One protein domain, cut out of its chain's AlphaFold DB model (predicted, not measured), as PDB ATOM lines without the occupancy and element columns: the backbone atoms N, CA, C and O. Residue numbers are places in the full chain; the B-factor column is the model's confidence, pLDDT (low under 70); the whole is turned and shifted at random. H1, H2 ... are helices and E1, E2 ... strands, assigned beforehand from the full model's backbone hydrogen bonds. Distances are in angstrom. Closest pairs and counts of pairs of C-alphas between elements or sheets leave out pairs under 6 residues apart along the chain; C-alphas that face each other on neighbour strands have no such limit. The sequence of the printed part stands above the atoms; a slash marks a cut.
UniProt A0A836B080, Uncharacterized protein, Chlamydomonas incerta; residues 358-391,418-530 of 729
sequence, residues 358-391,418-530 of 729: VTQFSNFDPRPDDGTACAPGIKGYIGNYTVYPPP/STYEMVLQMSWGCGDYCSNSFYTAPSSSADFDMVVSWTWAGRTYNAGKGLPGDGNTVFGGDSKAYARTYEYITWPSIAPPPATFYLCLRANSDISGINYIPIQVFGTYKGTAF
ATOM      1  N   VAL A 358     184.506 272.541 152.440       53.22
ATOM      2  CA  VAL A 358     184.562 271.896 153.751       53.22
ATOM      3  C   VAL A 358     185.094 270.491 153.530       53.22
ATOM      4  O   VAL A 358     184.369 269.615 153.064       53.22
ATOM      5  N   THR A 359     186.362 270.276 153.856       56.78
ATOM      6  CA  THR A 359     186.942 268.932 153.867       56.78
ATOM      7  C   THR A 359     187.001 268.403 155.297       56.78
ATOM      8  O   THR A 359     187.220 269.156 156.251       56.78
ATOM      9  N   GLN A 360     186.733 267.106 155.451       55.25
ATOM     10  CA  GLN A 360     186.747 266.409 156.732       55.25
ATOM     11  C   GLN A 360     187.894 265.403 156.730       55.25
ATOM     12  O   GLN A 360     187.915 264.487 155.911       55.25
ATOM     13  N   PHE A 361     188.821 265.549 157.674       57.38
ATOM     14  CA  PHE A 361     189.927 264.615 157.850       57.38
ATOM     15  C   PHE A 361     189.718 263.783 159.117       57.38
ATOM     16  O   PHE A 361     189.530 264.335 160.200       57.38
ATOM     17  N   SER A 362     189.764 262.457 158.983       49.72
ATOM     18  CA  SER A 362     189.889 261.516 160.101       49.72
ATOM     19  C   SER A 362     191.328 260.989 160.148       49.72
ATOM     20  O   SER A 362     191.942 260.778 159.105       49.72
ATOM     21  N   ASN A 363     191.891 260.804 161.349       57.16
ATOM     22  CA  ASN A 363     193.303 260.424 161.555       57.16
ATOM     23  C   ASN A 363     194.307 261.399 160.912       57.16
ATOM     24  O   ASN A 363     195.289 260.993 160.288       57.16
ATOM     25  N   PHE A 364     194.040 262.696 161.050       64.12
ATOM     26  CA  PHE A 364     194.924 263.740 160.558       64.12
ATOM     27  C   PHE A 364     196.202 263.776 161.404       64.12
ATOM     28  O   PHE A 364     196.135 264.042 162.600       64.12
ATOM     29  N   ASP A 365     197.357 263.502 160.797       68.31
ATOM     30  CA  ASP A 365     198.657 263.823 161.386       68.31
ATOM     31  C   ASP A 365     199.134 265.143 160.757       68.31
ATOM     32  O   ASP A 365     199.584 265.143 159.610       68.31
ATOM     33  N   PRO A 366     198.969 266.283 161.445       60.78
ATOM     34  CA  PRO A 366     199.265 267.616 160.936       60.78
ATOM     35  C   PRO A 366     200.735 267.984 161.121       60.78
ATOM     36  O   PRO A 366     201.047 269.163 161.198       60.78
ATOM     37  N   ARG A 367     201.653 267.038 161.318       66.31
ATOM     38  CA  ARG A 367     203.072 267.368 161.494       66.31
ATOM     39  C   ARG A 367     203.852 267.011 160.233       66.31
ATOM     40  O   ARG A 367     204.474 265.948 160.200       66.31
ATOM     41  N   PRO A 368     203.826 267.846 159.177       65.31
ATOM     42  CA  PRO A 368     204.931 267.840 158.236       65.31
ATOM     43  C   PRO A 368     206.213 268.158 159.015       65.31
ATOM     44  O   PRO A 368     206.200 269.020 159.896       65.31
ATOM     45  N   ASP A 369     207.299 267.443 158.721       72.12
ATOM     46  CA  ASP A 369     208.603 267.732 159.318       72.12
ATOM     47  C   ASP A 369     208.952 269.204 159.057       72.12
ATOM     48  O   ASP A 369     208.763 269.702 157.938       72.12
ATOM     49  N   ASP A 370     209.435 269.908 160.080       73.12
ATOM     50  CA  ASP A 370     209.749 271.332 159.980       73.12
ATOM     51  C   ASP A 370     210.652 271.609 158.767       73.12
ATOM     52  O   ASP A 370     211.741 271.053 158.628       73.12
ATOM     53  N   GLY A 371     210.178 272.472 157.864       77.62
ATOM     54  CA  GLY A 371     210.894 272.855 156.644       77.62
ATOM     55  C   GLY A 371     210.593 272.009 155.403       77.62
ATOM     56  O   GLY A 371     211.092 272.341 154.327       77.62
ATOM     57  N   THR A 372     209.766 270.963 155.494       85.00
ATOM     58  CA  THR A 372     209.290 270.262 154.292       85.00
ATOM     59  C   THR A 372     208.286 271.117 153.519       85.00
ATOM     60  O   THR A 372     207.354 271.689 154.084       85.00
ATOM     61  N   ALA A 373     208.492 271.227 152.203       90.12
ATOM     62  CA  ALA A 373     207.540 271.889 151.322       90.12
ATOM     63  C   ALA A 373     206.216 271.114 151.312       90.12
ATOM     64  O   ALA A 373     206.209 269.884 151.215       90.12
ATOM     65  N   CYS A 374     205.099 271.830 151.378       93.25
ATOM     66  CA  CYS A 374     203.786 271.247 151.187       93.25
ATOM     67  C   CYS A 374     203.671 270.676 149.768       93.25
ATOM     68  O   CYS A 374     203.857 271.372 148.769       93.25
ATOM     69  N   ALA A 375     203.362 269.388 149.681       93.56
ATOM     70  CA  ALA A 375     203.172 268.677 148.428       93.56
ATOM     71  C   ALA A 375     202.146 267.548 148.621       93.56
ATOM     72  O   ALA A 375     201.935 267.099 149.755       93.56
ATOM     73  N   PRO A 376     201.516 267.052 147.541       93.00
ATOM     74  CA  PRO A 376     200.622 265.905 147.626       93.00
ATOM     75  C   PRO A 376     201.318 264.704 148.279       93.00
ATOM     76  O   PRO A 376     202.434 264.346 147.908       93.00
ATOM     77  N   GLY A 377     200.649 264.079 149.250       89.12
ATOM     78  CA  GLY A 377     201.175 262.929 149.996       89.12
ATOM     79  C   GLY A 377     201.959 263.281 151.266       89.12
ATOM     80  O   GLY A 377     202.286 262.376 152.032       89.12
ATOM     81  N   ILE A 378     202.219 264.564 151.530       90.38
ATOM     82  CA  ILE A 378     202.775 265.013 152.810       90.38
ATOM     83  C   ILE A 378     201.676 265.044 153.881       90.38
ATOM     84  O   ILE A 378     200.516 265.371 153.617       90.38
ATOM     85  N   LYS A 379     202.054 264.692 155.113       87.56
ATOM     86  CA  LYS A 379     201.212 264.824 156.305       87.56
ATOM     87  C   LYS A 379     200.720 266.261 156.455       87.56
ATOM     88  O   LYS A 379     201.502 267.202 156.373       87.56
ATOM     89  N   GLY A 380     199.418 266.424 156.644       88.38
ATOM     90  CA  GLY A 380     198.801 267.743 156.710       88.38
ATOM     91  C   GLY A 380     198.323 268.313 155.371       88.38
ATOM     92  O   GLY A 380     197.724 269.381 155.380       88.38
ATOM     93  N   TYR A 381     198.548 267.643 154.231       92.06
ATOM     94  CA  TYR A 381     198.101 268.128 152.918       92.06
ATOM     95  C   TYR A 381     196.573 268.215 152.823       92.06
ATOM     96  O   TYR A 381     195.866 267.223 152.997       92.06
ATOM     97  N   ILE A 382     196.076 269.413 152.514       90.88
ATOM     98  CA  ILE A 382     194.645 269.717 152.406       90.88
ATOM     99  C   ILE A 382     194.200 269.668 150.951       90.88
ATOM    100  O   ILE A 382     193.130 269.151 150.638       90.88
ATOM    101  N   GLY A 383     195.017 270.232 150.063       91.00
ATOM    102  CA  GLY A 383     194.615 270.453 148.688       91.00
ATOM    103  C   GLY A 383     195.582 271.308 147.893       91.00
ATOM    104  O   GLY A 383     196.616 271.741 148.398       91.00
ATOM    105  N   ASN A 384     195.232 271.561 146.634       92.25
ATOM    106  CA  ASN A 384     195.944 272.516 145.802       92.25
ATOM    107  C   ASN A 384     194.992 273.458 145.062       92.25
ATOM    108  O   ASN A 384     193.823 273.143 144.853       92.25
ATOM    109  N   TYR A 385     195.520 274.620 144.695       88.12
ATOM    110  CA  TYR A 385     194.820 275.693 144.004       88.12
ATOM    111  C   TYR A 385     195.706 276.148 142.859       88.12
ATOM    112  O   TYR A 385     196.822 276.603 143.085       88.12
ATOM    113  N   THR A 386     195.228 276.021 141.627       87.75
ATOM    114  CA  THR A 386     195.983 276.480 140.460       87.75
ATOM    115  C   THR A 386     195.457 277.835 140.024       87.75
ATOM    116  O   THR A 386     194.291 277.963 139.658       87.75
ATOM    117  N   VAL A 387     196.321 278.850 140.063       83.94
ATOM    118  CA  VAL A 387     196.010 280.168 139.501       83.94
ATOM    119  C   VAL A 387     196.463 280.160 138.051       83.94
ATOM    120  O   VAL A 387     197.658 280.218 137.754       83.94
ATOM    121  N   TYR A 388     195.503 280.059 137.135       79.81
ATOM    122  CA  TYR A 388     195.793 280.197 135.715       79.81
ATOM    123  C   TYR A 388     196.081 281.666 135.392       79.81
ATOM    124  O   TYR A 388     195.381 282.551 135.895       79.81
ATOM    125  N   PRO A 389     197.083 281.955 134.540       75.56
ATOM    126  CA  PRO A 389     197.188 283.284 133.967       75.56
ATOM    127  C   PRO A 389     195.866 283.599 133.251       75.56
ATOM    128  O   PRO A 389     195.262 282.685 132.672       75.56
ATOM    129  N   PRO A 390     195.398 284.860 133.287       74.38
ATOM    130  CA  PRO A 390     194.215 285.239 132.530       74.38
ATOM    131  C   PRO A 390     194.411 284.785 131.079       74.38
ATOM    132  O   PRO A 390     195.513 284.964 130.542       74.38
ATOM    133  N   PRO A 391     193.397 284.152 130.456       76.50
ATOM    134  CA  PRO A 391     193.511 283.730 129.070       76.50
ATOM    135  C   PRO A 391     193.967 284.932 128.237       76.50
ATOM    136  O   PRO A 391     193.487 286.047 128.484       76.50
ATOM    137  N   SER A 418     191.763 296.860 145.858       51.38
ATOM    138  CA  SER A 418     192.033 295.824 146.848       51.38
ATOM    139  C   SER A 418     193.550 295.699 146.934       51.38
ATOM    140  O   SER A 418     194.178 295.171 146.021       51.38
ATOM    141  N   THR A 419     194.139 296.187 148.020       57.06
ATOM    142  CA  THR A 419     195.595 296.285 148.224       57.06
ATOM    143  C   THR A 419     196.340 294.947 148.215       57.06
ATOM    144  O   THR A 419     197.562 294.935 148.318       57.06
ATOM    145  N   TYR A 420     195.635 293.822 148.088       55.78
ATOM    146  CA  TYR A 420     196.219 292.490 148.004       55.78
ATOM    147  C   TYR A 420     195.848 291.838 146.679       55.78
ATOM    148  O   TYR A 420     194.670 291.680 146.351       55.78
ATOM    149  N   GLU A 421     196.867 291.410 145.936       76.06
ATOM    150  CA  GLU A 421     196.669 290.748 144.650       76.06
ATOM    151  C   GLU A 421     196.188 289.304 144.839       76.06
ATOM    152  O   GLU A 421     195.442 288.799 144.006       76.06
ATOM    153  N   MET A 422     196.530 288.665 145.964       81.12
ATOM    154  CA  MET A 422     195.971 287.376 146.377       81.12
ATOM    155  C   MET A 422     195.908 287.244 147.896       81.12
ATOM    156  O   MET A 422     196.845 287.639 148.595       81.12
ATOM    157  N   VAL A 423     194.829 286.639 148.392       86.12
ATOM    158  CA  VAL A 423     194.679 286.198 149.781       86.12
ATOM    159  C   VAL A 423     194.244 284.740 149.776       86.12
ATOM    160  O   VAL A 423     193.185 284.406 149.249       86.12
ATOM    161  N   LEU A 424     195.051 283.875 150.382       85.50
ATOM    162  CA  LEU A 424     194.614 282.557 150.826       85.50
ATOM    163  C   LEU A 424     194.288 282.671 152.300       85.50
ATOM    164  O   LEU A 424     195.124 283.136 153.061       85.50
ATOM    165  N   GLN A 425     193.101 282.260 152.709       88.75
ATOM    166  CA  GLN A 425     192.694 282.202 154.100       88.75
ATOM    167  C   GLN A 425     192.193 280.799 154.395       88.75
ATOM    168  O   GLN A 425     191.347 280.267 153.688       88.75
ATOM    169  N   MET A 426     192.675 280.214 155.475       84.25
ATOM    170  CA  MET A 426     192.171 278.965 156.003       84.25
ATOM    171  C   MET A 426     191.581 279.236 157.372       84.25
ATOM    172  O   MET A 426     192.280 279.704 158.266       84.25
ATOM    173  N   SER A 427     190.299 278.953 157.542       84.12
ATOM    174  CA  SER A 427     189.666 278.904 158.849       84.12
ATOM    175  C   SER A 427     189.387 277.463 159.235       84.12
ATOM    176  O   SER A 427     189.178 276.585 158.398       84.12
ATOM    177  N   TRP A 428     189.374 277.209 160.530       80.81
ATOM    178  CA  TRP A 428     188.935 275.944 161.076       80.81
ATOM    179  C   TRP A 428     187.879 276.194 162.134       80.81
ATOM    180  O   TRP A 428     187.956 277.122 162.936       80.81
ATOM    181  N   GLY A 429     186.853 275.358 162.130       76.31
ATOM    182  CA  GLY A 429     185.991 275.239 163.289       76.31
ATOM    183  C   GLY A 429     186.616 274.213 164.212       76.31
ATOM    184  O   GLY A 429     186.859 273.089 163.801       76.31
ATOM    185  N   CYS A 430     186.824 274.543 165.470       65.62
ATOM    186  CA  CYS A 430     186.702 273.492 166.458       65.62
ATOM    187  C   CYS A 430     185.211 273.297 166.730       65.62
ATOM    188  O   CYS A 430     184.515 274.281 166.968       65.62
ATOM    189  N   GLY A 431     184.707 272.062 166.706       62.84
ATOM    190  CA  GLY A 431     183.373 271.795 167.258       62.84
ATOM    191  C   GLY A 431     183.311 272.091 168.764       62.84
ATOM    192  O   GLY A 431     184.295 272.549 169.349       62.84
ATOM    193  N   ASP A 432     182.190 271.727 169.400       55.56
ATOM    194  CA  ASP A 432     181.925 271.924 170.840       55.56
ATOM    195  C   ASP A 432     183.081 271.500 171.774       55.56
ATOM    196  O   ASP A 432     183.219 271.984 172.896       55.56
ATOM    197  N   TYR A 433     183.973 270.631 171.290       53.03
ATOM    198  CA  TYR A 433     185.177 270.182 171.979       53.03
ATOM    199  C   TYR A 433     186.235 271.258 172.262       53.03
ATOM    200  O   TYR A 433     186.960 271.095 173.240       53.03
ATOM    201  N   CYS A 434     186.332 272.350 171.492       52.75
ATOM    202  CA  CYS A 434     187.201 273.478 171.882       52.75
ATOM    203  C   CYS A 434     186.416 274.632 172.525       52.75
ATOM    204  O   CYS A 434     187.020 275.638 172.891       52.75
ATOM    205  N   SER A 435     185.088 274.516 172.653       45.25
ATOM    206  CA  SER A 435     184.204 275.648 172.944       45.25
ATOM    207  C   SER A 435     183.363 275.500 174.208       45.25
ATOM    208  O   SER A 435     182.271 276.062 174.284       45.25
ATOM    209  N   ASN A 436     183.889 274.879 175.266       42.62
ATOM    210  CA  ASN A 436     183.295 275.125 176.587       42.62
ATOM    211  C   ASN A 436     183.526 276.556 177.098       42.62
ATOM    212  O   ASN A 436     183.015 276.921 178.155       42.62
ATOM    213  N   SER A 437     184.193 277.399 176.310       42.19
ATOM    214  CA  SER A 437     184.134 278.840 176.486       42.19
ATOM    215  C   SER A 437     184.529 279.547 175.189       42.19
ATOM    216  O   SER A 437     185.700 279.782 174.936       42.19
ATOM    217  N   PHE A 438     183.539 279.953 174.388       43.41
ATOM    218  CA  PHE A 438     183.712 280.838 173.218       43.41
ATOM    219  C   PHE A 438     184.398 282.189 173.546       43.41
ATOM    220  O   PHE A 438     184.769 282.924 172.638       43.41
ATOM    221  N   TYR A 439     184.599 282.497 174.834       43.41
ATOM    222  CA  TYR A 439     185.336 283.663 175.332       43.41
ATOM    223  C   TYR A 439     186.654 283.339 176.043       43.41
ATOM    224  O   TYR A 439     187.406 284.255 176.370       43.41
ATOM    225  N   THR A 440     186.978 282.067 176.280       43.22
ATOM    226  CA  THR A 440     188.377 281.726 176.543       43.22
ATOM    227  C   THR A 440     188.996 281.487 175.189       43.22
ATOM    228  O   THR A 440     188.459 280.690 174.420       43.22
ATOM    229  N   ALA A 441     190.115 282.154 174.906       47.84
ATOM    230  CA  ALA A 441     190.968 281.796 173.784       47.84
ATOM    231  C   ALA A 441     190.998 280.261 173.648       47.84
ATOM    232  O   ALA A 441     191.089 279.601 174.695       47.84
ATOM    233  N   PRO A 442     190.845 279.708 172.423       50.03
ATOM    234  CA  PRO A 442     190.877 278.265 172.206       50.03
ATOM    235  C   PRO A 442     192.003 277.715 173.063       50.03
ATOM    236  O   PRO A 442     193.092 278.300 173.049       50.03
ATOM    237  N   SER A 443     191.694 276.717 173.903       50.81
ATOM    238  CA  SER A 443     192.658 276.169 174.857       50.81
ATOM    239  C   SER A 443     193.993 276.088 174.140       50.81
ATOM    240  O   SER A 443     194.054 275.518 173.051       50.81
ATOM    241  N   SER A 444     195.010 276.748 174.692       54.66
ATOM    242  CA  SER A 444     196.299 277.094 174.070       54.66
ATOM    243  C   SER A 444     197.103 275.921 173.477       54.66
ATOM    244  O   SER A 444     198.274 276.074 173.136       54.66
ATOM    245  N   SER A 445     196.510 274.733 173.458       61.12
ATOM    246  CA  SER A 445     197.028 273.443 173.061       61.12
ATOM    247  C   SER A 445     196.912 273.137 171.573       61.12
ATOM    248  O   SER A 445     197.539 272.171 171.176       61.12
ATOM    249  N   ALA A 446     196.147 273.881 170.768       71.81
ATOM    250  CA  ALA A 446     196.044 273.624 169.328       71.81
ATOM    251  C   ALA A 446     196.431 274.874 168.522       71.81
ATOM    252  O   ALA A 446     195.582 275.671 168.131       71.81
ATOM    253  N   ASP A 447     197.737 275.051 168.332       84.31
ATOM    254  CA  ASP A 447     198.320 276.034 167.412       84.31
ATOM    255  C   ASP A 447     198.448 275.376 166.038       84.31
ATOM    256  O   ASP A 447     199.320 274.519 165.842       84.31
ATOM    257  N   PHE A 448     197.524 275.710 165.138       87.44
ATOM    258  CA  PHE A 448     197.600 275.286 163.749       87.44
ATOM    259  C   PHE A 448     198.178 276.409 162.908       87.44
ATOM    260  O   PHE A 448     197.675 277.521 162.991       87.44
ATOM    261  N   ASP A 449     199.153 276.070 162.071       89.19
ATOM    262  CA  ASP A 449     199.712 276.950 161.062       89.19
ATOM    263  C   ASP A 449     199.261 276.542 159.655       89.19
ATOM    264  O   ASP A 449     199.261 275.360 159.290       89.19
ATOM    265  N   MET A 450     198.988 277.524 158.808       91.88
ATOM    266  CA  MET A 450     198.888 277.347 157.370       91.88
ATOM    267  C   MET A 450     200.278 277.342 156.731       91.88
ATOM    268  O   MET A 450     201.054 278.287 156.879       91.88
ATOM    269  N   VAL A 451     200.562 276.301 155.947       92.44
ATOM    270  CA  VAL A 451     201.731 276.240 155.066       92.44
ATOM    271  C   VAL A 451     201.251 276.185 153.622       92.44
ATOM    272  O   VAL A 451     200.522 275.275 153.234       92.44
ATOM    273  N   VAL A 452     201.670 277.159 152.819       93.00
ATOM    274  CA  VAL A 452     201.425 277.196 151.375       93.00
ATOM    275  C   VAL A 452     202.745 277.007 150.652       93.00
ATOM    276  O   VAL A 452     203.709 277.713 150.930       93.00
ATOM    277  N   SER A 453     202.775 276.109 149.678       93.69
ATOM    278  CA  SER A 453     203.943 275.870 148.836       93.69
ATOM    279  C   SER A 453     203.581 275.996 147.373       93.69
ATOM    280  O   SER A 453     202.515 275.563 146.959       93.69
ATOM    281  N   TRP A 454     204.458 276.562 146.559       93.62
ATOM    282  CA  TRP A 454     204.248 276.649 145.115       93.62
ATOM    283  C   TRP A 454     205.570 276.486 144.388       93.62
ATOM    284  O   TRP A 454     206.635 276.782 144.923       93.62
ATOM    285  N   THR A 455     205.521 275.994 143.155       90.44
ATOM    286  CA  THR A 455     206.717 275.890 142.314       90.44
ATOM    287  C   THR A 455     206.621 276.891 141.181       90.44
ATOM    288  O   THR A 455     205.663 276.878 140.413       90.44
ATOM    289  N   TRP A 456     207.625 277.756 141.068       88.00
ATOM    290  CA  TRP A 456     207.724 278.760 140.018       88.00
ATOM    291  C   TRP A 456     209.134 278.793 139.434       88.00
ATOM    292  O   TRP A 456     210.124 278.829 140.165       88.00
ATOM    293  N   ALA A 457     209.229 278.781 138.102       87.81
ATOM    294  CA  ALA A 457     210.503 278.777 137.376       87.81
ATOM    295  C   ALA A 457     211.490 277.686 137.863       87.81
ATOM    296  O   ALA A 457     212.687 277.928 138.007       87.81
ATOM    297  N   GLY A 458     210.974 276.487 138.159       89.50
ATOM    298  CA  GLY A 458     211.769 275.345 138.625       89.50
ATOM    299  C   GLY A 458     212.273 275.444 140.070       89.50
ATOM    300  O   GLY A 458     213.040 274.585 140.496       89.50
ATOM    301  N   ARG A 459     211.860 276.465 140.832       89.94
ATOM    302  CA  ARG A 459     212.149 276.605 142.266       89.94
ATOM    303  C   ARG A 459     210.869 276.459 143.077       89.94
ATOM    304  O   ARG A 459     209.838 277.009 142.695       89.94
ATOM    305  N   THR A 460     210.940 275.727 144.182       90.56
ATOM    306  CA  THR A 460     209.836 275.595 145.137       90.56
ATOM    307  C   THR A 460     209.981 276.652 146.220       90.56
ATOM    308  O   THR A 460     211.049 276.804 146.805       90.56
ATOM    309  N   TYR A 461     208.895 277.367 146.463       90.88
ATOM    310  CA  TYR A 461     208.758 278.411 147.463       90.88
ATOM    311  C   TYR A 461     207.740 277.956 148.498       90.88
ATOM    312  O   TYR A 461     206.802 277.228 148.163       90.88
ATOM    313  N   ASN A 462     207.916 278.396 149.740       90.81
ATOM    314  CA  ASN A 462     207.004 278.088 150.830       90.81
ATOM    315  C   ASN A 462     206.692 279.362 151.614       90.81
ATOM    316  O   ASN A 462     207.550 280.223 151.792       90.81
ATOM    317  N   ALA A 463     205.473 279.460 152.118       91.44
ATOM    318  CA  ALA A 463     205.018 280.514 153.002       91.44
ATOM    319  C   ALA A 463     204.293 279.880 154.189       91.44
ATOM    320  O   ALA A 463     203.483 278.972 154.020       91.44
ATOM    321  N   GLY A 464     204.611 280.345 155.388       87.69
ATOM    322  CA  GLY A 464     204.075 279.833 156.644       87.69
ATOM    323  C   GLY A 464     204.870 280.386 157.820       87.69
ATOM    324  O   GLY A 464     205.967 280.926 157.638       87.69
ATOM    325  N   LYS A 465     204.343 280.252 159.038       83.94
ATOM    326  CA  LYS A 465     205.040 280.674 160.260       83.94
ATOM    327  C   LYS A 465     206.430 280.031 160.343       83.94
ATOM    328  O   LYS A 465     206.574 278.816 160.215       83.94
ATOM    329  N   GLY A 466     207.470 280.837 160.544       76.56
ATOM    330  CA  GLY A 466     208.847 280.345 160.697       76.56
ATOM    331  C   GLY A 466     209.502 279.783 159.429       76.56
ATOM    332  O   GLY A 466     210.639 279.322 159.506       76.56
ATOM    333  N   LEU A 467     208.838 279.835 158.270       75.19
ATOM    334  CA  LEU A 467     209.470 279.540 156.986       75.19
ATOM    335  C   LEU A 467     210.067 280.834 156.410       75.19
ATOM    336  O   LEU A 467     209.459 281.899 156.562       75.19
ATOM    337  N   PRO A 468     211.255 280.781 155.780       63.81
ATOM    338  CA  PRO A 468     211.798 281.934 155.076       63.81
ATOM    339  C   PRO A 468     210.788 282.347 154.000       63.81
ATOM    340  O   PRO A 468     210.390 281.535 153.167       63.81
ATOM    341  N   GLY A 469     210.281 283.577 154.110       61.47
ATOM    342  CA  GLY A 469     209.274 284.133 153.209       61.47
ATOM    343  C   GLY A 469     209.876 284.378 151.832       61.47
ATOM    344  O   GLY A 469     210.231 285.502 151.483       61.47
ATOM    345  N   ASP A 470     210.016 283.314 151.057       63.94
ATOM    346  CA  ASP A 470     210.631 283.368 149.747       63.94
ATOM    347  C   ASP A 470     209.527 283.695 148.732       63.94
ATOM    348  O   ASP A 470     208.770 282.826 148.309       63.94
ATOM    349  N   GLY A 471     209.385 284.973 148.367       62.84
ATOM    350  CA  GLY A 471     208.462 285.400 147.302       62.84
ATOM    351  C   GLY A 471     207.506 286.543 147.639       62.84
ATOM    352  O   GLY A 471     206.450 286.633 147.018       62.84
ATOM    353  N   ASN A 472     207.863 287.421 148.585       79.00
ATOM    354  CA  ASN A 472     207.033 288.561 149.012       79.00
ATOM    355  C   ASN A 472     205.672 288.153 149.593       79.00
ATOM    356  O   ASN A 472     204.722 288.930 149.560       79.00
ATOM    357  N   THR A 473     205.572 286.939 150.122       84.44
ATOM    358  CA  THR A 473     204.412 286.510 150.891       84.44
ATOM    359  C   THR A 473     204.447 287.108 152.284       84.44
ATOM    360  O   THR A 473     205.497 287.196 152.920       84.44
ATOM    361  N   VAL A 474     203.276 287.479 152.784       85.31
ATOM    362  CA  VAL A 474     203.086 287.832 154.187       85.31
ATOM    363  C   VAL A 474     202.214 286.757 154.805       85.31
ATOM    364  O   VAL A 474     201.040 286.615 154.462       85.31
ATOM    365  N   PHE A 475     202.806 285.982 155.707       87.56
ATOM    366  CA  PHE A 475     202.046 285.114 156.593       87.56
ATOM    367  C   PHE A 475     201.360 285.977 157.654       87.56
ATOM    368  O   PHE A 475     202.009 286.778 158.331       87.56
ATOM    369  N   GLY A 476     200.045 285.838 157.769       79.50
ATOM    370  CA  GLY A 476     199.215 286.581 158.700       79.50
ATOM    371  C   GLY A 476     198.232 285.663 159.409       79.50
ATOM    372  O   GLY A 476     197.690 284.728 158.838       79.50
ATOM    373  N   GLY A 477     197.981 285.946 160.679       70.12
ATOM    374  CA  GLY A 477     197.279 285.007 161.541       70.12
ATOM    375  C   GLY A 477     198.279 284.038 162.150       70.12
ATOM    376  O   GLY A 477     198.925 283.264 161.472       70.12
ATOM    377  N   ASP A 478     198.438 284.167 163.452       74.94
ATOM    378  CA  ASP A 478     198.969 283.137 164.323       74.94
ATOM    379  C   ASP A 478     197.792 282.837 165.238       74.94
ATOM    380  O   ASP A 478     197.362 283.702 166.021       74.94
ATOM    381  N   SER A 479     197.203 281.661 165.051       73.31
ATOM    382  CA  SER A 479     195.989 281.279 165.766       73.31
ATOM    383  C   SER A 479     196.133 281.428 167.281       73.31
ATOM    384  O   SER A 479     195.212 281.892 167.964       73.31
ATOM    385  N   LYS A 480     197.339 281.160 167.792       76.31
ATOM    386  CA  LYS A 480     197.703 281.308 169.195       76.31
ATOM    387  C   LYS A 480     197.936 282.760 169.597       76.31
ATOM    388  O   LYS A 480     197.439 283.171 170.645       76.31
ATOM    389  N   ALA A 481     198.671 283.544 168.808       76.06
ATOM    390  CA  ALA A 481     198.985 284.929 169.180       76.06
ATOM    391  C   ALA A 481     197.755 285.845 169.157       76.06
ATOM    392  O   ALA A 481     197.667 286.772 169.963       76.06
ATOM    393  N   TYR A 482     196.803 285.586 168.258       76.06
ATOM    394  CA  TYR A 482     195.639 286.453 168.066       76.06
ATOM    395  C   TYR A 482     194.321 285.850 168.558       76.06
ATOM    396  O   TYR A 482     193.287 286.500 168.409       76.06
ATOM    397  N   ALA A 483     194.345 284.642 169.136       75.75
ATOM    398  CA  ALA A 483     193.153 283.895 169.548       75.75
ATOM    399  C   ALA A 483     192.117 283.776 168.412       75.75
ATOM    400  O   ALA A 483     190.916 283.955 168.614       75.75
ATOM    401  N   ARG A 484     192.598 283.509 167.193       80.12
ATOM    402  CA  ARG A 484     191.769 283.382 165.987       80.12
ATOM    403  C   ARG A 484     191.776 281.941 165.511       80.12
ATOM    404  O   ARG A 484     192.775 281.248 165.629       80.12
ATOM    405  N   THR A 485     190.669 281.505 164.926       83.06
ATOM    406  CA  THR A 485     190.537 280.167 164.332       83.06
ATOM    407  C   THR A 485     190.778 280.194 162.825       83.06
ATOM    408  O   THR A 485     190.134 279.470 162.065       83.06
ATOM    409  N   TYR A 486     191.620 281.117 162.368       86.62
ATOM    410  CA  TYR A 486     191.973 281.242 160.968       86.62
ATOM    411  C   TYR A 486     193.350 281.865 160.801       86.62
ATOM    412  O   TYR A 486     193.784 282.686 161.612       86.62
ATOM    413  N   GLU A 487     193.970 281.523 159.683       89.56
ATOM    414  CA  GLU A 487     195.219 282.087 159.205       89.56
ATOM    415  C   GLU A 487     195.113 282.405 157.729       89.56
ATOM    416  O   GLU A 487     194.220 281.928 157.030       89.56
ATOM    417  N   TYR A 488     196.000 283.261 157.255       91.69
ATOM    418  CA  TYR A 488     195.998 283.719 155.889       91.69
ATOM    419  C   TYR A 488     197.415 283.998 155.385       91.69
ATOM    420  O   TYR A 488     198.328 284.338 156.129       91.69
ATOM    421  N   ILE A 489     197.608 283.855 154.083       90.44
ATOM    422  CA  ILE A 489     198.830 284.241 153.389       90.44
ATOM    423  C   ILE A 489     198.417 285.233 152.312       90.44
ATOM    424  O   ILE A 489     197.509 284.957 151.522       90.44
ATOM    425  N   THR A 490     199.057 286.403 152.307       90.12
ATOM    426  CA  THR A 490     198.809 287.444 151.306       90.12
ATOM    427  C   THR A 490     200.026 287.711 150.433       90.12
ATOM    428  O   THR A 490     201.171 287.528 150.848       90.12
ATOM    429  N   TRP A 491     199.752 288.195 149.223       89.44
ATOM    430  CA  TRP A 491     200.732 288.735 148.284       89.44
ATOM    431  C   TRP A 491     200.415 290.224 148.050       89.44
ATOM    432  O   TRP A 491     199.549 290.543 147.232       89.44
ATOM    433  N   PRO A 492     201.038 291.149 148.809       78.69
ATOM    434  CA  PRO A 492     200.652 292.562 148.831       78.69
ATOM    435  C   PRO A 492     201.106 293.385 147.621       78.69
ATOM    436  O   PRO A 492     200.553 294.453 147.398       78.69
ATOM    437  N   SER A 493     202.118 292.963 146.855       70.44
ATOM    438  CA  SER A 493     202.681 293.843 145.811       70.44
ATOM    439  C   SER A 493     203.160 293.158 144.538       70.44
ATOM    440  O   SER A 493     203.570 293.844 143.606       70.44
ATOM    441  N   ILE A 494     203.171 291.827 144.489       73.38
ATOM    442  CA  ILE A 494     203.520 291.085 143.281       73.38
ATOM    443  C   ILE A 494     202.511 289.972 143.135       73.38
ATOM    444  O   ILE A 494     202.319 289.203 144.079       73.38
ATOM    445  N   ALA A 495     201.921 289.888 141.944       66.44
ATOM    446  CA  ALA A 495     201.027 288.813 141.585       66.44
ATOM    447  C   ALA A 495     201.682 287.502 142.004       66.44
ATOM    448  O   ALA A 495     202.829 287.259 141.599       66.44
ATOM    449  N   PRO A 496     201.004 286.666 142.807       69.50
ATOM    450  CA  PRO A 496     201.446 285.296 142.973       69.50
ATOM    451  C   PRO A 496     201.708 284.752 141.573       69.50
ATOM    452  O   PRO A 496     200.883 284.913 140.661       69.50
ATOM    453  N   PRO A 497     202.896 284.210 141.340       77.81
ATOM    454  CA  PRO A 497     203.244 283.916 139.983       77.81
ATOM    455  C   PRO A 497     202.394 282.698 139.553       77.81
ATOM    456  O   PRO A 497     202.182 281.819 140.389       77.81
ATOM    457  N   PRO A 498     201.815 282.663 138.329       76.88
ATOM    458  CA  PRO A 498     200.862 281.631 137.916       76.88
ATOM    459  C   PRO A 498     201.382 280.214 138.181       76.88
ATOM    460  O   PRO A 498     202.250 279.689 137.482       76.88
ATOM    461  N   ALA A 499     200.870 279.609 139.242       82.69
ATOM    462  CA  ALA A 499     201.389 278.379 139.803       82.69
ATOM    463  C   ALA A 499     200.264 277.595 140.474       82.69
ATOM    464  O   ALA A 499     199.174 278.106 140.749       82.69
ATOM    465  N   THR A 500     200.569 276.334 140.751       91.06
ATOM    466  CA  THR A 500     199.792 275.507 141.666       91.06
ATOM    467  C   THR A 500     200.304 275.742 143.085       91.06
ATOM    468  O   THR A 500     201.472 275.486 143.384       91.06
ATOM    469  N   PHE A 501     199.421 276.244 143.942       92.38
ATOM    470  CA  PHE A 501     199.616 276.436 145.373       92.38
ATOM    471  C   PHE A 501     199.123 275.192 146.103       92.38
ATOM    472  O   PHE A 501     197.940 274.879 146.056       92.38
ATOM    473  N   TYR A 502     200.016 274.477 146.769       94.00
ATOM    474  CA  TYR A 502     199.725 273.351 147.646       94.00
ATOM    475  C   TYR A 502     199.516 273.870 149.067       94.00
ATOM    476  O   TYR A 502     200.345 274.624 149.571       94.00
ATOM    477  N   LEU A 503     198.412 273.485 149.703       93.69
ATOM    478  CA  LEU A 503     198.038 273.921 151.046       93.69
ATOM    479  C   LEU A 503     198.146 272.757 152.017       93.69
ATOM    480  O   LEU A 503     197.583 271.685 151.782       93.69
ATOM    481  N   CYS A 504     198.833 273.001 153.123       93.12
ATOM    482  CA  CYS A 504     198.975 272.076 154.229       93.12
ATOM    483  C   CYS A 504     198.579 272.773 155.535       93.12
ATOM    484  O   CYS A 504     198.874 273.952 155.738       93.12
ATOM    485  N   LEU A 505     197.935 272.025 156.428       91.62
ATOM    486  CA  LEU A 505     197.710 272.423 157.813       91.62
ATOM    487  C   LEU A 505     198.800 271.764 158.655       91.62
ATOM    488  O   LEU A 505     198.893 270.534 158.702       91.62
ATOM    489  N   ARG A 506     199.617 272.582 159.312       90.00
ATOM    490  CA  ARG A 506     200.606 272.137 160.288       90.00
ATOM    491  C   ARG A 506     200.057 272.348 161.694       90.00
ATOM    492  O   ARG A 506     199.422 273.358 161.937       90.00
ATOM    493  N   ALA A 507     200.303 271.447 162.640       88.56
ATOM    494  CA  ALA A 507     200.055 271.717 164.054       88.56
ATOM    495  C   ALA A 507     201.376 271.774 164.814       88.56
ATOM    496  O   ALA A 507     202.123 270.796 164.857       88.56
ATOM    497  N   ASN A 508     201.626 272.896 165.482       83.38
ATOM    498  CA  ASN A 508     202.833 273.119 166.288       83.38
ATOM    499  C   ASN A 508     202.755 272.475 167.676       83.38
ATOM    500  O   ASN A 508     203.636 272.643 168.518       83.38
ATOM    501  N   SER A 509     201.655 271.791 167.959       83.75
ATOM    502  CA  SER A 509     201.317 271.276 169.278       83.75
ATOM    503  C   SER A 509     200.784 269.853 169.170       83.75
ATOM    504  O   SER A 509     200.595 269.310 168.078       83.75
ATOM    505  N   ASP A 510     200.669 269.173 170.308       78.56
ATOM    506  CA  ASP A 510     200.056 267.853 170.332       78.56
ATOM    507  C   ASP A 510     198.548 267.973 170.166       78.56
ATOM    508  O   ASP A 510     197.852 268.485 171.037       78.56
ATOM    509  N   ILE A 511     198.074 267.509 169.013       76.75
ATOM    510  CA  ILE A 511     196.656 267.441 168.673       76.75
ATOM    511  C   ILE A 511     196.056 266.073 169.024       76.75
ATOM    512  O   ILE A 511     194.962 265.744 168.562       76.75
ATOM    513  N   SER A 512     196.771 265.249 169.803       75.69
ATOM    514  CA  SER A 512     196.262 263.965 170.271       75.69
ATOM    515  C   SER A 512     194.890 264.149 170.944       75.69
ATOM    516  O   SER A 512     194.710 264.932 171.874       75.69
ATOM    517  N   GLY A 513     193.876 263.466 170.407       71.69
ATOM    518  CA  GLY A 513     192.482 263.570 170.858       71.69
ATOM    519  C   GLY A 513     191.572 264.461 170.004       71.69
ATOM    520  O   GLY A 513     190.351 264.366 170.142       71.69
ATOM    521  N   ILE A 514     192.111 265.260 169.076       72.00
ATOM    522  CA  ILE A 514     191.297 265.960 168.076       72.00
ATOM    523  C   ILE A 514     191.027 265.002 166.914       72.00
ATOM    524  O   ILE A 514     191.829 264.845 166.001       72.00
ATOM    525  N   ASN A 515     189.866 264.350 166.948       72.81
ATOM    526  CA  ASN A 515     189.464 263.412 165.894       72.81
ATOM    527  C   ASN A 515     188.898 264.111 164.648       72.81
ATOM    528  O   ASN A 515     188.722 263.463 163.618       72.81
ATOM    529  N   TYR A 516     188.541 265.396 164.765       75.56
ATOM    530  CA  TYR A 516     187.769 266.108 163.754       75.56
ATOM    531  C   TYR A 516     188.048 267.613 163.762       75.56
ATOM    532  O   TYR A 516     187.884 268.270 164.791       75.56
ATOM    533  N   ILE A 517     188.413 268.152 162.595       76.25
ATOM    534  CA  ILE A 517     188.594 269.588 162.362       76.25
ATOM    535  C   ILE A 517     187.942 269.938 161.018       76.25
ATOM    536  O   ILE A 517     188.476 269.562 159.974       76.25
ATOM    537  N   PRO A 518     186.789 270.629 160.997       77.81
ATOM    538  CA  PRO A 518     186.254 271.208 159.775       77.81
ATOM    539  C   PRO A 518     187.150 272.360 159.334       77.81
ATOM    540  O   PRO A 518     187.257 273.365 160.037       77.81
ATOM    541  N   ILE A 519     187.754 272.217 158.159       81.44
ATOM    542  CA  ILE A 519     188.599 273.241 157.544       81.44
ATOM    543  C   ILE A 519     187.814 273.885 156.407       81.44
ATOM    544  O   ILE A 519     187.219 273.183 155.590       81.44
ATOM    545  N   GLN A 520     187.811 275.212 156.371       85.06
ATOM    546  CA  GLN A 520     187.316 276.012 155.263       85.06
ATOM    547  C   GLN A 520     188.483 276.795 154.683       85.06
ATOM    548  O   GLN A 520     189.177 277.519 155.396       85.06
ATOM    549  N   VAL A 521     188.693 276.656 153.383       84.19
ATOM    550  CA  VAL A 521     189.718 277.409 152.669       84.19
ATOM    551  C   VAL A 521     189.044 278.387 151.721       84.19
ATOM    552  O   VAL A 521     188.148 278.020 150.961       84.19
ATOM    553  N   PHE A 522     189.511 279.624 151.764       85.25
ATOM    554  CA  PHE A 522     189.064 280.747 150.965       85.25
ATOM    555  C   PHE A 522     190.248 281.304 150.186       85.25
ATOM    556  O   PHE A 522     191.343 281.463 150.719       85.25
ATOM    557  N   GLY A 523     190.019 281.604 148.915       84.38
ATOM    558  CA  GLY A 523     191.027 282.161 148.034       84.38
ATOM    559  C   GLY A 523     190.451 283.309 147.224       84.38
ATOM    560  O   GLY A 523     189.461 283.122 146.517       84.38
ATOM    561  N   THR A 524     191.058 284.489 147.312       83.56
ATOM    562  CA  THR A 524     190.744 285.625 146.439       83.56
ATOM    563  C   THR A 524     191.978 286.030 145.650       83.56
ATOM    564  O   THR A 524     193.086 286.043 146.179       83.56
ATOM    565  N   TYR A 525     191.798 286.329 144.367       81.88
ATOM    566  CA  TYR A 525     192.813 286.875 143.473       81.88
ATOM    567  C   TYR A 525     192.237 288.135 142.830       81.88
ATOM    568  O   TYR A 525     191.181 288.077 142.200       81.88
ATOM    569  N   LYS A 526     192.881 289.289 143.034       81.75
ATOM    570  CA  LYS A 526     192.394 290.612 142.597       81.75
ATOM    571  C   LYS A 526     190.938 290.864 143.001       81.75
ATOM    572  O   LYS A 526     190.103 291.231 142.178       81.75
ATOM    573  N   GLY A 527     190.608 290.542 144.252       76.25
ATOM    574  CA  GLY A 527     189.250 290.663 144.794       76.25
ATOM    575  C   GLY A 527     188.228 289.653 144.252       76.25
ATOM    576  O   GLY A 527     187.099 289.629 144.731       76.25
ATOM    577  N   THR A 528     188.602 288.796 143.300       72.56
ATOM    578  CA  THR A 528     187.721 287.766 142.737       72.56
ATOM    579  C   THR A 528     187.980 286.442 143.443       72.56
ATOM    580  O   THR A 528     189.125 285.997 143.529       72.56
ATOM    581  N   ALA A 529     186.936 285.801 143.965       71.06
ATOM    582  CA  ALA A 529     187.061 284.445 144.484       71.06
ATOM    583  C   ALA A 529     187.402 283.498 143.328       71.06
ATOM    584  O   ALA A 529     186.694 283.483 142.320       71.06
ATOM    585  N   PHE A 530     188.477 282.721 143.442       67.56
ATOM    586  CA  PHE A 530     188.741 281.680 142.452       67.56
ATOM    587  C   PHE A 530     188.014 280.404 142.857       67.56
ATOM    588  O   PHE A 530     188.105 279.938 143.993       67.56
TER     589      PHE A 530
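What this domain is: This is residues 358 to 391 and 418 to 530 of the 729 residues of an uncharacterized protein of Chlamydomonas incerta (UniProt A0A836B080). Two strongly twisted antiparallel sheets lie face to face as a sandwich, E1 E9 E3 E7 E6 in one layer and E2 E8 E4 E5 in the other, their strands crossing at 30 degrees. The unnamed residues 361 to 380 run outside the four-stranded sheet, and the loop of residues 429 to 447 extends the body at one end, where the small helix H1 also lies. The printed part has 147 residues, with nine named strands and one named helix in the order E1 E2 E3 E4 E5 E6 H1 E7 E8 E9. The class is mostly strand, though only 59 residues are in named elements; the whole is compact, with a radius of gyration of the C-alphas of 15.2 A, and only just elongated, spanning 48 by 32 by 26 A.

Where its parts are: Find C-alpha 358 at (184.562, 271.896, 153.751), where E1 begins, residues 358 to 360. Beside it look for E9, residues 518 to 525, 23.5 A long and ending at (192.813, 286.875, 143.473); then E3, residues 422 to 428, 19.9 A, E7, residues 486 to 491, 17.1 A, and E6, residues 474 to 476. For the other sheet read E2, residues 381 to 386, 15.1 A, E8, residues 500 to 507, 22.7 A, E4, residues 448 to 456, 26.0 A from (197.600, 275.286, 163.749), and E5, residues 459 to 463, 13.5 A. H1 is residues 479 to 482.

How they stand to each other: Start at E3, an inner strand: N 425 and O 522 of E9 are 2.8 A apart, and N 426 and O 487 of E7 2.8 A, both within hydrogen-bond range. At the edges, N 359 of E1 and O 519 of E9 are 3.5 A apart, and N 488 of E7 and O 476 of E6 2.7 A. In the other sheet, look at N 385 of E2 and O 501 of E8, 2.8 A, and at N 449 of E4 and O 506 of E8, 2.7 A. E4 and E5 form a hairpin, with N 454 and O 461 2.9 A apart. Between the sheets, the closest C-alphas of E4 and E7 are those of Met 450 and Glu 487, 6.3 A. E2 and E9 are apart. H1 only just is on the four-stranded sheet, which it only grazes with residues 479 to 480; it is too short for an O i to N i+4 pair, and its one O i to N i+3 pair is not within range.

The domain as a whole: The farthest C-alphas, of Pro 391 and Asn 436, are 49.4 A apart. Residues 392 to 417 are not printed; look for a gap of 21.6 A between C-alphas 391 and 418. The links E1 to E2 and E3 to E4 are long. Mean pLDDT of the printed part is 76.8; 37 residues are under 70, among them 358 to 368 and 430 to 445.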